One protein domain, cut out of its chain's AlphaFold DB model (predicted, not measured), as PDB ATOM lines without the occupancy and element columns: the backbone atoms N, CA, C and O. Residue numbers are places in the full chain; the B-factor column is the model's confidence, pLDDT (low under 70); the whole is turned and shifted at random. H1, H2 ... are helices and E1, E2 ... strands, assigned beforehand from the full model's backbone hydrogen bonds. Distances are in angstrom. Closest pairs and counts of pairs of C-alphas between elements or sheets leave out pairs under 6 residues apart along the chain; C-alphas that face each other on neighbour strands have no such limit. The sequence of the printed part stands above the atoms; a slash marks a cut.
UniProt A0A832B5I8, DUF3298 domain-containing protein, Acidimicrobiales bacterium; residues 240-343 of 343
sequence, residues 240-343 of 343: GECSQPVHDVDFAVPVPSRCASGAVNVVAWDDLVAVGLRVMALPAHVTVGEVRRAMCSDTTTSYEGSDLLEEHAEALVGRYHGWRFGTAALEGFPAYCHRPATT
ATOM      1  N   GLY A 240      27.432  26.478  -7.034       94.94
ATOM      2  CA  GLY A 240      28.278  27.264  -6.132       94.94
ATOM      3  C   GLY A 240      28.341  26.660  -4.730       94.94
ATOM      4  O   GLY A 240      27.568  25.762  -4.391       94.94
ATOM      5  N   GLU A 241      29.222  27.216  -3.914       95.06
ATOM      6  CA  GLU A 241      29.402  26.857  -2.515       95.06
ATOM      7  C   GLU A 241      28.950  27.985  -1.592       95.06
ATOM      8  O   GLU A 241      28.918  29.164  -1.954       95.06
ATOM      9  N   CYS A 242      28.609  27.612  -0.373       94.38
ATOM     10  CA  CYS A 242      28.311  28.530   0.704       94.38
ATOM     11  C   CYS A 242      28.821  27.966   2.029       94.38
ATOM     12  O   CYS A 242      29.144  26.784   2.126       94.38
ATOM     13  N   SER A 243      28.847  28.806   3.058       93.50
ATOM     14  CA  SER A 243      29.109  28.389   4.430       93.50
ATOM     15  C   SER A 243      27.999  28.921   5.322       93.50
ATOM     16  O   SER A 243      27.716  30.121   5.332       93.50
ATOM     17  N   GLN A 244      27.352  28.013   6.041       91.44
ATOM     18  CA  GLN A 244      26.395  28.323   7.097       91.44
ATOM     19  C   GLN A 244      26.562  27.290   8.218       91.44
ATOM     20  O   GLN A 244      26.902  26.140   7.918       91.44
ATOM     21  N   PRO A 245      26.324  27.674   9.485       87.81
ATOM     22  CA  PRO A 245      26.332  26.726  10.588       87.81
ATOM     23  C   PRO A 245      25.380  25.564  10.311       87.81
ATOM     24  O   PRO A 245      24.274  25.772   9.800       87.81
ATOM     25  N   VAL A 246      25.823  24.364  10.658       89.31
ATOM     26  CA  VAL A 246      24.983  23.172  10.678       89.31
ATOM     27  C   VAL A 246      24.643  22.817  12.116       89.31
ATOM     28  O   VAL A 246      25.307  23.251  13.057       89.31
ATOM     29  N   HIS A 247      23.568  22.070  12.274       84.06
ATOM     30  CA  HIS A 247      23.212  21.397  13.505       84.06
ATOM     31  C   HIS A 247      22.957  19.938  13.177       84.06
ATOM     32  O   HIS A 247      22.494  19.611  12.080       84.06
ATOM     33  N   ASP A 248      23.232  19.092  14.154       77.56
ATOM     34  CA  ASP A 248      22.951  17.678  14.048       77.56
ATOM     35  C   ASP A 248      21.466  17.453  14.311       77.56
ATOM     36  O   ASP A 248      20.928  17.834  15.356       77.56
ATOM     37  N   VAL A 249      20.801  16.830  13.349       65.31
ATOM     38  CA  VAL A 249      19.535  16.129  13.586       65.31
ATOM     39  C   VAL A 249      19.828  14.637  13.702       65.31
ATOM     40  O   VAL A 249      20.911  14.210  13.302       65.31
ATOM     41  N   ASP A 250      18.901  13.887  14.308       60.56
ATOM     42  CA  ASP A 250      18.897  12.426  14.488       60.56
ATOM     43  C   ASP A 250      20.073  11.684  13.820       60.56
ATOM     44  O   ASP A 250      20.178  11.650  12.595       60.56
ATOM     45  N   PHE A 251      20.933  11.050  14.626       63.22
ATOM     46  CA  PHE A 251      22.119  10.301  14.168       63.22
ATOM     47  C   PHE A 251      23.248  11.144  13.538       63.22
ATOM     48  O   PHE A 251      23.966  10.658  12.669       63.22
ATOM     49  N   ALA A 252      23.458  12.373  14.027       73.94
ATOM     50  CA  ALA A 252      24.597  13.232  13.660       73.94
ATOM     51  C   ALA A 252      24.631  13.652  12.178       73.94
ATOM     52  O   ALA A 252      25.697  13.827  11.590       73.94
ATOM     53  N   VAL A 253      23.458  13.813  11.557       83.94
ATOM     54  CA  VAL A 253      23.361  14.290  10.175       83.94
ATOM     55  C   VAL A 253      23.516  15.819  10.142       83.94
ATOM     56  O   VAL A 253      22.664  16.515  10.708       83.94
ATOM     57  N   PRO A 254      24.519  16.372   9.427       88.69
ATOM     58  CA  PRO A 254      24.747  17.810   9.399       88.69
ATOM     59  C   PRO A 254      23.743  18.507   8.476       88.69
ATOM     60  O   PRO A 254      23.792  18.404   7.243       88.69
ATOM     61  N   VAL A 255      22.828  19.279   9.067       89.06
ATOM     62  CA  VAL A 255      21.834  20.067   8.329       89.06
ATOM     63  C   VAL A 255      21.933  21.560   8.652       89.06
ATOM     64  O   VAL A 255      22.207  21.942   9.786       89.06
ATOM     65  N   PRO A 256      21.670  22.456   7.686       93.00
ATOM     66  CA  PRO A 256      21.306  22.185   6.293       93.00
ATOM     67  C   PRO A 256      22.508  21.837   5.390       93.00
ATOM     68  O   PRO A 256      23.509  22.554   5.355       93.00
ATOM     69  N   SER A 257      22.353  20.819   4.538       91.25
ATOM     70  CA  SER A 257      23.374  20.405   3.554       91.25
ATOM     71  C   SER A 257      23.514  21.352   2.348       91.25
ATOM     72  O   SER A 257      24.462  21.277   1.567       91.25
ATOM     73  N   ARG A 258      22.586  22.302   2.191       92.56
ATOM     74  CA  ARG A 258      22.597  23.321   1.132       92.56
ATOM     75  C   ARG A 258      22.077  24.658   1.632       92.56
ATOM     76  O   ARG A 258      21.217  24.709   2.510       92.56
ATOM     77  N   CYS A 259      22.535  25.739   1.019       92.69
ATOM     78  CA  CYS A 259      21.963  27.060   1.255       92.69
ATOM     79  C   CYS A 259      20.654  27.265   0.487       92.69
ATOM     80  O   CYS A 259      20.358  26.554  -0.475       92.69
ATOM     81  N   ALA A 260      19.900  28.301   0.867       91.94
ATOM     82  CA  ALA A 260      18.679  28.719   0.168       91.94
ATOM     83  C   ALA A 260      18.907  29.013  -1.330       91.94
ATOM     84  O   ALA A 260      18.007  28.828  -2.142       91.94
ATOM     85  N   SER A 261      20.127  29.401  -1.715       91.56
ATOM     86  CA  SER A 261      20.546  29.581  -3.112       91.56
ATOM     87  C   SER A 261      20.677  28.275  -3.908       91.56
ATOM     88  O   SER A 261      20.899  28.313  -5.116       91.56
ATOM     89  N   GLY A 262      20.602  27.116  -3.248       90.56
ATOM     90  CA  GLY A 262      20.884  25.804  -3.830       90.56
ATOM     91  C   GLY A 262      22.372  25.442  -3.890       90.56
ATOM     92  O   GLY A 262      22.689  24.350  -4.368       90.56
ATOM     93  N   ALA A 263      23.254  26.325  -3.404       94.44
ATOM     94  CA  ALA A 263      24.684  26.075  -3.236       94.44
ATOM     95  C   ALA A 263      24.952  24.975  -2.198       94.44
ATOM     96  O   ALA A 263      24.208  24.852  -1.222       94.44
ATOM     97  N   VAL A 264      26.021  24.203  -2.401       95.69
ATOM     98  CA  VAL A 264      26.503  23.202  -1.435       95.69
ATOM     99  C   VAL A 264      26.991  23.917  -0.177       95.69
ATOM    100  O   VAL A 264      27.753  24.880  -0.281       95.69
ATOM    101  N   ASN A 265      26.546  23.468   0.999       95.62
ATOM    102  CA  ASN A 265      27.091  23.956   2.261       95.62
ATOM    103  C   ASN A 265      28.400  23.221   2.560       95.62
ATOM    104  O   ASN A 265      28.372  22.023   2.833       95.62
ATOM    105  N   VAL A 266      29.529  23.933   2.525       95.06
ATOM    106  CA  VAL A 266      30.848  23.315   2.737       95.06
ATOM    107  C   VAL A 266      31.007  22.752   4.147       95.06
ATOM    108  O   VAL A 266      31.684  21.756   4.318       95.06
ATOM    109  N   VAL A 267      30.314  23.326   5.138       93.56
ATOM    110  CA  VAL A 267      30.371  22.831   6.522       93.56
ATOM    111  C   VAL A 267      29.757  21.432   6.612       93.56
ATOM    112  O   VAL A 267      30.362  20.528   7.167       93.56
ATOM    113  N   ALA A 268      28.600  21.222   5.974       93.88
ATOM    114  CA  ALA A 268      27.972  19.900   5.918       93.88
ATOM    115  C   ALA A 268      28.791  18.890   5.100       93.88
ATOM    116  O   ALA A 268      28.778  17.701   5.400       93.88
ATOM    117  N   TRP A 269      29.479  19.359   4.053       95.50
ATOM    118  CA  TRP A 269      30.393  18.522   3.277       95.50
ATOM    119  C   TRP A 269      31.539  18.014   4.154       95.50
ATOM    120  O   TRP A 269      31.768  16.809   4.203       95.50
ATOM    121  N   ASP A 270      32.216  18.913   4.868       93.75
ATOM    122  CA  ASP A 270      33.367  18.581   5.710       93.75
ATOM    123  C   ASP A 270      32.985  17.641   6.868       93.75
ATOM    124  O   ASP A 270      33.706  16.675   7.128       93.75
ATOM    125  N   ASP A 271      31.820  17.847   7.493       90.12
ATOM    126  CA  ASP A 271      31.306  16.960   8.544       90.12
ATOM    127  C   ASP A 271      31.043  15.537   8.019       90.12
ATOM    128  O   ASP A 271      31.410  14.559   8.665       90.12
ATOM    129  N   LEU A 272      30.488  15.392   6.809       90.06
ATOM    130  CA  LEU A 272      30.290  14.077   6.181       90.06
ATOM    131  C   LEU A 272      31.609  13.424   5.742       90.06
ATOM    132  O   LEU A 272      31.738  12.200   5.800       90.06
ATOM    133  N   VAL A 273      32.610  14.212   5.332       91.19
ATOM    134  CA  VAL A 273      33.958  13.693   5.048       91.19
ATOM    135  C   VAL A 273      34.593  13.113   6.309       91.19
ATOM    136  O   VAL A 273      35.247  12.075   6.222       91.19
ATOM    137  N   ALA A 274      34.362  13.722   7.475       85.50
ATOM    138  CA  ALA A 274      34.865  13.215   8.750       85.50
ATOM    139  C   ALA A 274      34.276  11.849   9.145       85.50
ATOM    140  O   ALA A 274      34.923  11.108   9.882       85.50
ATOM    141  N   VAL A 275      33.099  11.487   8.620       85.06
ATOM    142  CA  VAL A 275      32.492  10.156   8.806       85.06
ATOM    143  C   VAL A 275      33.163   9.089   7.928       85.06
ATOM    144  O   VAL A 275      33.150   7.910   8.271       85.06
ATOM    145  N   GLY A 276      33.785   9.479   6.810       84.44
ATOM    146  CA  GLY A 276      34.493   8.551   5.921       84.44
ATOM    147  C   GLY A 276      33.601   7.779   4.939       84.44
ATOM    148  O   GLY A 276      33.993   6.706   4.483       84.44
ATOM    149  N   LEU A 277      32.427   8.317   4.591       88.00
ATOM    150  CA  LEU A 277      31.480   7.680   3.664       88.00
ATOM    151  C   LEU A 277      32.057   7.605   2.242       88.00
ATOM    152  O   LEU A 277      32.456   8.618   1.656       88.00
ATOM    153  N   ARG A 278      32.065   6.415   1.635       90.69
ATOM    154  CA  ARG A 278      32.692   6.171   0.323       90.69
ATOM    155  C   ARG A 278      32.004   6.912  -0.808       90.69
ATOM    156  O   ARG A 278      32.657   7.242  -1.801       90.69
ATOM    157  N   VAL A 279      30.706   7.188  -0.674       91.94
ATOM    158  CA  VAL A 279      29.934   7.940  -1.672       91.94
ATOM    159  C   VAL A 279      30.522   9.339  -1.906       91.94
ATOM    160  O   VAL A 279      30.511   9.814  -3.040       91.94
ATOM    161  N   MET A 280      31.141   9.947  -0.883       93.50
ATOM    162  CA  MET A 280      31.768  11.275  -0.958       93.50
ATOM    163  C   MET A 280      32.933  11.337  -1.956       93.50
ATOM    164  O   MET A 280      33.248  12.411  -2.465       93.50
ATOM    165  N   ALA A 281      33.571  10.199  -2.250       92.50
ATOM    166  CA  ALA A 281      34.727  10.105  -3.142       92.50
ATOM    167  C   ALA A 281      34.373   9.723  -4.592       92.50
ATOM    168  O   ALA A 281      35.269   9.605  -5.434       92.50
ATOM    169  N   LEU A 282      33.091   9.505  -4.906       94.00
ATOM    170  CA  LEU A 282      32.670   9.118  -6.253       94.00
ATOM    171  C   LEU A 282      32.786  10.287  -7.250       94.00
ATOM    172  O   LEU A 282      32.559  11.436  -6.889       94.00
ATOM    173  N   PRO A 283      33.128  10.023  -8.525       92.25
ATOM    174  CA  PRO A 283      33.332  11.070  -9.522       92.25
ATOM    175  C   PRO A 283      32.022  11.593 -10.135       92.25
ATOM    176  O   PRO A 283      30.944  11.018  -9.993       92.25
ATOM    177  N   ALA A 284      32.126  12.661 -10.936       91.19
ATOM    178  CA  ALA A 284      30.976  13.233 -11.644       91.19
ATOM    179  C   ALA A 284      30.327  12.275 -12.660       91.19
ATOM    180  O   ALA A 284      29.112  12.285 -12.842       91.19
ATOM    181  N   HIS A 285      31.141  11.449 -13.319       90.94
ATOM    182  CA  HIS A 285      30.678  10.411 -14.233       90.94
ATOM    183  C   HIS A 285      30.639   9.081 -13.488       90.94
ATOM    184  O   HIS A 285      31.653   8.396 -13.396       90.94
ATOM    185  N   VAL A 286      29.470   8.749 -12.951       92.19
ATOM    186  CA  VAL A 286      29.245   7.539 -12.163       92.19
ATOM    187  C   VAL A 286      27.955   6.857 -12.606       92.19
ATOM    188  O   VAL A 286      27.017   7.495 -13.091       92.19
ATOM    189  N   THR A 287      27.898   5.546 -12.436       91.31
ATOM    190  CA  THR A 287      26.695   4.740 -12.636       91.31
ATOM    191  C   THR A 287      25.914   4.594 -11.332       91.31
ATOM    192  O   THR A 287      26.478   4.576 -10.241       91.31
ATOM    193  N   VAL A 288      24.602   4.375 -11.440       89.56
ATOM    194  CA  VAL A 288      23.740   4.040 -10.289       89.56
ATOM    195  C   VAL A 288      24.297   2.845  -9.504       89.56
ATOM    196  O   VAL A 288      24.253   2.822  -8.279       89.56
ATOM    197  N   GLY A 289      24.842   1.844 -10.203       89.44
ATOM    198  CA  GLY A 289      25.425   0.663  -9.569       89.44
ATOM    199  C   GLY A 289      26.676   0.971  -8.742       89.44
ATOM    200  O   GLY A 289      26.889   0.330  -7.719       89.44
ATOM    201  N   GLU A 290      27.493   1.939  -9.155       92.12
ATOM    202  CA  GLU A 290      28.651   2.401  -8.377       92.12
ATOM    203  C   GLU A 290      28.225   3.170  -7.128       92.12
ATOM    204  O   GLU A 290      28.758   2.890  -6.057       92.12
ATOM    205  N   VAL A 291      27.218   4.045  -7.241       91.94
ATOM    206  CA  VAL A 291      26.630   4.748  -6.087       91.94
ATOM    207  C   VAL A 291      26.093   3.747  -5.067       91.94
ATOM    208  O   VAL A 291      26.519   3.753  -3.916       91.94
ATOM    209  N   ARG A 292      25.253   2.799  -5.506       89.94
ATOM    210  CA  ARG A 292      24.705   1.749  -4.635       89.94
ATOM    211  C   ARG A 292      25.792   0.923  -3.952       89.94
ATOM    212  O   ARG A 292      25.666   0.611  -2.775       89.94
ATOM    213  N   ARG A 293      26.859   0.554  -4.671       89.88
ATOM    214  CA  ARG A 293      27.974  -0.207  -4.084       89.88
ATOM    215  C   ARG A 293      28.722   0.583  -3.018       89.88
ATOM    216  O   ARG A 293      29.131  -0.029  -2.038       89.88
ATOM    217  N   ALA A 294      28.918   1.887  -3.215       90.38
ATOM    218  CA  ALA A 294      29.537   2.738  -2.205       90.38
ATOM    219  C   ALA A 294      28.666   2.780  -0.944       90.38
ATOM    220  O   ALA A 294      29.129   2.323   0.096       90.38
ATOM    221  N   MET A 295      27.391   3.158  -1.085       88.75
ATOM    222  CA  MET A 295      26.451   3.255   0.040       88.75
ATOM    223  C   MET A 295      26.306   1.922   0.797       88.75
ATOM    224  O   MET A 295      26.392   1.870   2.017       88.75
ATOM    225  N   CYS A 296      26.145   0.798   0.086       87.00
ATOM    226  CA  CYS A 296      26.009  -0.514   0.731       87.00
ATOM    227  C   CYS A 296      27.290  -1.015   1.407       87.00
ATOM    228  O   CYS A 296      27.240  -1.886   2.278       87.00
ATOM    229  N   SER A 297      28.458  -0.539   0.973       86.12
ATOM    230  CA  SER A 297      29.708  -0.982   1.579       86.12
ATOM    231  C   SER A 297      29.906  -0.425   2.983       86.12
ATOM    232  O   SER A 297      30.664  -1.029   3.738       86.12
ATOM    233  N   ASP A 298      29.260   0.689   3.306       81.31
ATOM    234  CA  ASP A 298      29.433   1.370   4.583       81.31
ATOM    235  C   ASP A 298      28.308   0.971   5.564       81.31
ATOM    236  O   ASP A 298      28.579   0.731   6.744       81.31
ATOM    237  N   THR A 299      27.096   0.670   5.066       73.12
ATOM    238  CA  THR A 299      25.990   0.123   5.886       73.12
ATOM    239  C   THR A 299      26.217  -1.298   6.395       73.12
ATOM    240  O   THR A 299      25.664  -1.701   7.417       73.12
ATOM    241  N   THR A 300      27.048  -2.088   5.712       57.38
ATOM    242  CA  THR A 300      27.326  -3.483   6.100       57.38
ATOM    243  C   THR A 300      28.317  -3.613   7.261       57.38
ATOM    244  O   THR A 300      28.574  -4.734   7.708       57.38
ATOM    245  N   THR A 301      28.855  -2.496   7.776       53.00
ATOM    246  CA  THR A 301      29.956  -2.515   8.753       53.00
ATOM    247  C   THR A 301      29.734  -1.788  10.087       53.00
ATOM    248  O   THR A 301      30.491  -2.094  11.010       53.00
ATOM    249  N   SER A 302      28.716  -0.933  10.290       46.34
ATOM    250  CA  SER A 302      28.510  -0.297  11.614       46.34
ATOM    251  C   SER A 302      27.224   0.537  11.789       46.34
ATOM    252  O   SER A 302      26.925   1.378  10.956       46.34
ATOM    253  N   TYR A 303      26.607   0.390  12.973       50.84
ATOM    254  CA  TYR A 303      25.762   1.352  13.721       50.84
ATOM    255  C   TYR A 303      24.321   1.662  13.242       50.84
ATOM    256  O   TYR A 303      24.059   1.899  12.065       50.84
ATOM    257  N   GLU A 304      23.374   1.728  14.193       49.91
ATOM    258  CA  GLU A 304      22.042   2.327  13.979       49.91
ATOM    259  C   GLU A 304      22.216   3.788  13.521       49.91
ATOM    260  O   GLU A 304      22.882   4.566  14.202       49.91
ATOM    261  N   GLY A 305      21.646   4.161  12.370       59.09
ATOM    262  CA  GLY A 305      21.717   5.528  11.828       59.09
ATOM    263  C   GLY A 305      22.669   5.747  10.647       59.09
ATOM    264  O   GLY A 305      22.598   6.807  10.025       59.09
ATOM    265  N   SER A 306      23.494   4.756  10.273       69.44
ATOM    266  CA  SER A 306      24.357   4.836   9.076       69.44
ATOM    267  C   SER A 306      23.566   5.109   7.792       69.44
ATOM    268  O   SER A 306      24.087   5.748   6.880       69.44
ATOM    269  N   ASP A 307      22.311   4.660   7.722       80.06
ATOM    270  CA  ASP A 307      21.493   4.814   6.523       80.06
ATOM    271  C   ASP A 307      21.157   6.289   6.245       80.06
ATOM    272  O   ASP A 307      21.307   6.777   5.126       80.06
ATOM    273  N   LEU A 308      20.760   7.038   7.277       81.69
ATOM    274  CA  LEU A 308      20.409   8.451   7.115       81.69
ATOM    275  C   LEU A 308      21.624   9.289   6.709       81.69
ATOM    276  O   LEU A 308      21.487  10.196   5.888       81.69
ATOM    277  N   LEU A 309      22.808   8.977   7.241       85.00
ATOM    278  CA  LEU A 309      24.059   9.628   6.845       85.00
ATOM    279  C   LEU A 309      24.383   9.370   5.367       85.00
ATOM    280  O   LEU A 309      24.673  10.317   4.635       85.00
ATOM    281  N   GLU A 310      24.263   8.120   4.915       87.12
ATOM    282  CA  GLU A 310      24.472   7.732   3.515       87.12
ATOM    283  C   GLU A 310      23.497   8.427   2.557       87.12
ATOM    284  O   GLU A 310      23.911   8.962   1.528       87.12
ATOM    285  N   GLU A 311      22.207   8.492   2.900       87.25
ATOM    286  CA  GLU A 311      21.203   9.191   2.087       87.25
ATOM    287  C   GLU A 311      21.509  10.691   1.955       87.25
ATOM    288  O   GLU A 311      21.398  11.273   0.871       87.25
ATOM    289  N   HIS A 312      21.928  11.337   3.045       88.12
ATOM    290  CA  HIS A 312      22.271  12.758   3.019       88.12
ATOM    291  C   HIS A 312      23.564  13.026   2.248       88.12
ATOM    292  O   HIS A 312      23.645  14.027   1.525       88.12
ATOM    293  N   ALA A 313      24.549  12.136   2.370       91.25
ATOM    294  CA  ALA A 313      25.786  12.200   1.608       91.25
ATOM    295  C   ALA A 313      25.535  12.006   0.111       91.25
ATOM    296  O   ALA A 313      25.986  12.830  -0.684       91.25
ATOM    297  N   GLU A 314      24.739  11.010  -0.285       92.38
ATOM    298  CA  GLU A 314      24.334  10.808  -1.681       92.38
ATOM    299  C   GLU A 314      23.654  12.056  -2.248       92.38
ATOM    300  O   GLU A 314      24.076  12.567  -3.288       92.38
ATOM    301  N   ALA A 315      22.680  12.624  -1.532       91.25
ATOM    302  CA  ALA A 315      21.970  13.814  -1.989       91.25
ATOM    303  C   ALA A 315      22.897  15.036  -2.136       91.25
ATOM    304  O   ALA A 315      22.743  15.852  -3.061       91.25
ATOM    305  N   LEU A 316      23.861  15.192  -1.224       93.75
ATOM    306  CA  LEU A 316      24.834  16.279  -1.254       93.75
ATOM    307  C   LEU A 316      25.829  16.118  -2.412       93.75
ATOM    308  O   LEU A 316      26.045  17.067  -3.174       93.75
ATOM    309  N   VAL A 317      26.389  14.922  -2.582       94.62
ATOM    310  CA  VAL A 317      27.359  14.581  -3.635       94.62
ATOM    311  C   VAL A 317      26.703  14.609  -5.012       94.62
ATOM    312  O   VAL A 317      27.250  15.189  -5.954       94.62
ATOM    313  N   GLY A 318      25.483  14.090  -5.132       93.69
ATOM    314  CA  GLY A 318      24.689  14.155  -6.353       93.69
ATOM    315  C   GLY A 318      24.444  15.596  -6.796       93.69
ATOM    316  O   GLY A 318      24.583  15.919  -7.977       93.69
ATOM    317  N   ARG A 319      24.185  16.513  -5.854       93.50
ATOM    318  CA  ARG A 319      24.106  17.955  -6.139       93.50
ATOM    319  C   ARG A 319      25.454  18.548  -6.533       93.50
ATOM    320  O   ARG A 319      25.506  19.344  -7.471       93.50
ATOM    321  N   TYR A 320      26.515  18.192  -5.816       96.12
ATOM    322  CA  TYR A 320      27.872  18.656  -6.085       96.12
ATOM    323  C   TYR A 320      28.293  18.316  -7.521       96.12
ATOM    324  O   TYR A 320      28.758  19.189  -8.255       96.12
ATOM    325  N   HIS A 321      28.057  17.078  -7.954       95.75
ATOM    326  CA  HIS A 321      28.435  16.585  -9.276       95.75
ATOM    327  C   HIS A 321      27.380  16.789 -10.367       95.75
ATOM    328  O   HIS A 321      27.694  16.665 -11.551       95.75
ATOM    329  N   GLY A 322      26.141  17.115  -9.998       93.44
ATOM    330  CA  GLY A 322      25.026  17.212 -10.937       93.44
ATOM    331  C   GLY A 322      24.575  15.859 -11.471       93.44
ATOM    332  O   GLY A 322      24.177  15.775 -12.634       93.44
ATOM    333  N   TRP A 323      24.657  14.807 -10.653       92.25
ATOM    334  CA  TRP A 323      24.159  13.487 -11.020       92.25
ATOM    335  C   TRP A 323      22.672  13.557 -11.379       92.25
ATOM    336  O   TRP A 323      21.880  14.268 -10.758       92.25
ATOM    337  N   ARG A 324      22.294  12.828 -12.429       84.50
ATOM    338  CA  ARG A 324      20.917  12.738 -12.919       84.50
ATOM    339  C   ARG A 324      20.568  11.276 -13.111       84.50
ATOM    340  O   ARG A 324      20.807  10.710 -14.176       84.50
ATOM    341  N   PHE A 325      20.007  10.676 -12.073       79.38
ATOM    342  CA  PHE A 325      19.418   9.347 -12.147       79.38
ATOM    343  C   PHE A 325      17.897   9.470 -12.301       79.38
ATOM    344  O   PHE A 325      17.306  10.469 -11.887       79.38
ATOM    345  N   GLY A 326      17.243   8.477 -12.912       63.91
ATOM    346  CA  GLY A 326      15.784   8.371 -12.798       63.91
ATOM    347  C   GLY A 326      15.407   8.159 -11.328       63.91
ATOM    348  O   GLY A 326      16.139   7.466 -10.629       63.91
ATOM    349  N   THR A 327      14.301   8.731 -10.849       56.16
ATOM    350  CA  THR A 327      13.910   8.689  -9.421       56.16
ATOM    351  C   THR A 327      13.876   7.263  -8.854       56.16
ATOM    352  O   THR A 327      14.446   7.007  -7.800       56.16
ATOM    353  N   ALA A 328      13.388   6.295  -9.634       59.19
ATOM    354  CA  ALA A 328      13.359   4.874  -9.271       59.19
ATOM    355  C   ALA A 328      14.744   4.199  -9.130       59.19
ATOM    356  O   ALA A 328      14.853   3.081  -8.627       59.19
ATOM    357  N   ALA A 329      15.820   4.825  -9.613       60.00
ATOM    358  CA  ALA A 329      17.135   4.195  -9.686       60.00
ATOM    359  C   ALA A 329      17.849   4.119  -8.328       60.00
ATOM    360  O   ALA A 329      18.702   3.250  -8.155       60.00
ATOM    361  N   LEU A 330      17.484   4.981  -7.374       64.44
ATOM    362  CA  LEU A 330      18.043   5.002  -6.016       64.44
ATOM    363  C   LEU A 330      16.999   4.750  -4.918       64.44
ATOM    364  O   LEU A 330      17.366   4.602  -3.757       64.44
ATOM    365  N   GLU A 331      15.721   4.606  -5.277       67.12
ATOM    366  CA  GLU A 331      14.665   4.210  -4.341       67.12
ATOM    367  C   GLU A 331      14.948   2.831  -3.708       67.12
ATOM    368  O   GLU A 331      15.446   1.900  -4.359       67.12
ATOM    369  N   GLY A 332      14.614   2.698  -2.419       72.19
ATOM    370  CA  GLY A 332      14.690   1.441  -1.672       72.19
ATOM    371  C   GLY A 332      16.018   1.164  -0.964       72.19
ATOM    372  O   GLY A 332      16.312  -0.002  -0.702       72.19
ATOM    373  N   PHE A 333      16.833   2.182  -0.681       78.06
ATOM    374  CA  PHE A 333      17.906   2.069   0.314       78.06
ATOM    375  C   PHE A 333      17.294   1.996   1.732       78.06
ATOM    376  O   PHE A 333      16.222   2.564   1.935       78.06
ATOM    377  N   PRO A 334      17.882   1.250   2.687       77.31
ATOM    378  CA  PRO A 334      18.982   0.287   2.538       77.31
ATOM    379  C   PRO A 334      18.532  -1.088   2.011       77.31
ATOM    380  O   PRO A 334      19.350  -1.988   1.832       77.31
ATOM    381  N   ALA A 335      17.241  -1.295   1.726       78.94
ATOM    382  CA  ALA A 335      16.684  -2.608   1.381       78.94
ATOM    383  C   ALA A 335      17.372  -3.300   0.183       78.94
ATOM    384  O   ALA A 335      17.457  -4.530   0.153       78.94
ATOM    385  N   TYR A 336      17.896  -2.553  -0.796       79.31
ATOM    386  CA  TYR A 336      18.652  -3.141  -1.908       79.31
ATOM    387  C   TYR A 336      20.065  -3.628  -1.534       79.31
ATOM    388  O   TYR A 336      20.632  -4.402  -2.303       79.31
ATOM    389  N   CYS A 337      20.623  -3.240  -0.383       82.75
ATOM    390  CA  CYS A 337      21.921  -3.729   0.101       82.75
ATOM    391  C   CYS A 337      21.859  -5.169   0.625       82.75
ATOM    392  O   CYS A 337      22.878  -5.852   0.686       82.75
ATOM    393  N   HIS A 338      20.658  -5.649   0.961       73.06
ATOM    394  CA  HIS A 338      20.430  -6.968   1.558       73.06
ATOM    395  C   HIS A 338      19.742  -7.960   0.613       73.06
ATOM    396  O   HIS A 338      19.404  -9.072   1.021       73.06
ATOM    397  N   ARG A 339      19.514  -7.589  -0.656       62.81
ATOM    398  CA  ARG A 339      18.941  -8.519  -1.636       62.81
ATOM    399  C   ARG A 339      20.005  -9.544  -2.053       62.81
ATOM    400  O   ARG A 339      21.072  -9.130  -2.504       62.81
ATOM    401  N   PRO A 340      19.741 -10.862  -1.942       50.91
ATOM    402  CA  PRO A 340      20.652 -11.866  -2.478       50.91
ATOM    403  C   PRO A 340      20.801 -11.648  -3.985       50.91
ATOM    404  O   PRO A 340      19.821 -11.329  -4.664       50.91
ATOM    405  N   ALA A 341      22.024 -11.792  -4.501       46.25
ATOM    406  CA  ALA A 341      22.279 -11.717  -5.934       46.25
ATOM    407  C   ALA A 341      21.372 -12.734  -6.640       46.25
ATOM    408  O   ALA A 341      21.527 -13.941  -6.458       46.25
ATOM    409  N   THR A 342      20.382 -12.250  -7.385       43.88
ATOM    410  CA  THR A 342      19.552 -13.106  -8.228       43.88
ATOM    411  C   THR A 342      20.452 -13.692  -9.310       43.88
ATOM    412  O   THR A 342      21.038 -12.933 -10.084       43.88
ATOM    413  N   THR A 343      20.593 -15.017  -9.278       36.72
ATOM    414  CA  THR A 343      21.253 -15.863 -10.284       36.72
ATOM    415  C   THR A 343      20.681 -15.663 -11.675       36.72
ATOM    416  O   THR A 343      19.435 -15.549 -11.754       36.72
TER     417      THR A 343
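What this domain is: This is residues 240 to 343 of the 343 residues of the protein "DUF3298 domain-containing protein" of Acidimicrobiales bacterium (UniProt A0A832B5I8). What does this domain look like? The long helix H4 runs through the middle, with H1, H2 and H3 packed on it; a small strand hairpin, E1 and E2, lies at the H1 end, and short H5 lies near H3 at the other end. What is it built of? The printed part has 104 residues with named elements in the order E1 E2 H1 H2 H3 H4 H5, an antiparallel sheet E1 - E2 and five helices, and is mostly helix. How large is it? It is compact, with a radius of gyration of the C-alphas of 13.8 A, and spans 47 by 29 by 20 A.

Where its parts are: Where are the strands? E1 is residues 247 to 249, from C-alpha 247 at (23.212, 21.397, 13.505), and E2 is residues 253 to 255. Where are the helices? H1 is residues 266 to 275, 14.6 A from first to last C-alpha, and H2 is residues 278 to 281. H3 is residues 288 to 299, 16.8 A, and H4 is residues 306 to 321, 22.2 A. H5 is residues 335 to 338, ending with C-alpha 338 at (20.430, -6.968, 1.558).

How they stand to each other: What touches the hub, H4? Its residues 309 to 316 alone touch H1, closest C-alphas Leu 272 and Ala 313, 6.7 A, at a steep tilt of 45 degrees; its residues 310 to 317 alone touch H2, closest C-alphas Met 280 and Val 317, 6.1 A. H3 and H4 form a helical hairpin, closest C-alphas Thr 299 and Ser 306, 5.9 A, at a shallow tilt of 34.5 degrees, only just short of steep. How do the strands pair? In their hairpin, N 247 and O 255 are 2.8 A apart, within hydrogen-bond range. Are the helix backbones complete? Every O i to N i+4 pair is within range in H4, 5 of 6 in H1 and 7 of 8 in H3; H2 and H5 are too short for such a pair.

The domain as a whole: Is there a cut or a long link? The printed part has no cut, and the link from H4 to H5 is long. Where is confidence low? The pLDDT is under 70 in residues 249 to 251, 300 to 306, 326 to 331 and 339 to 343.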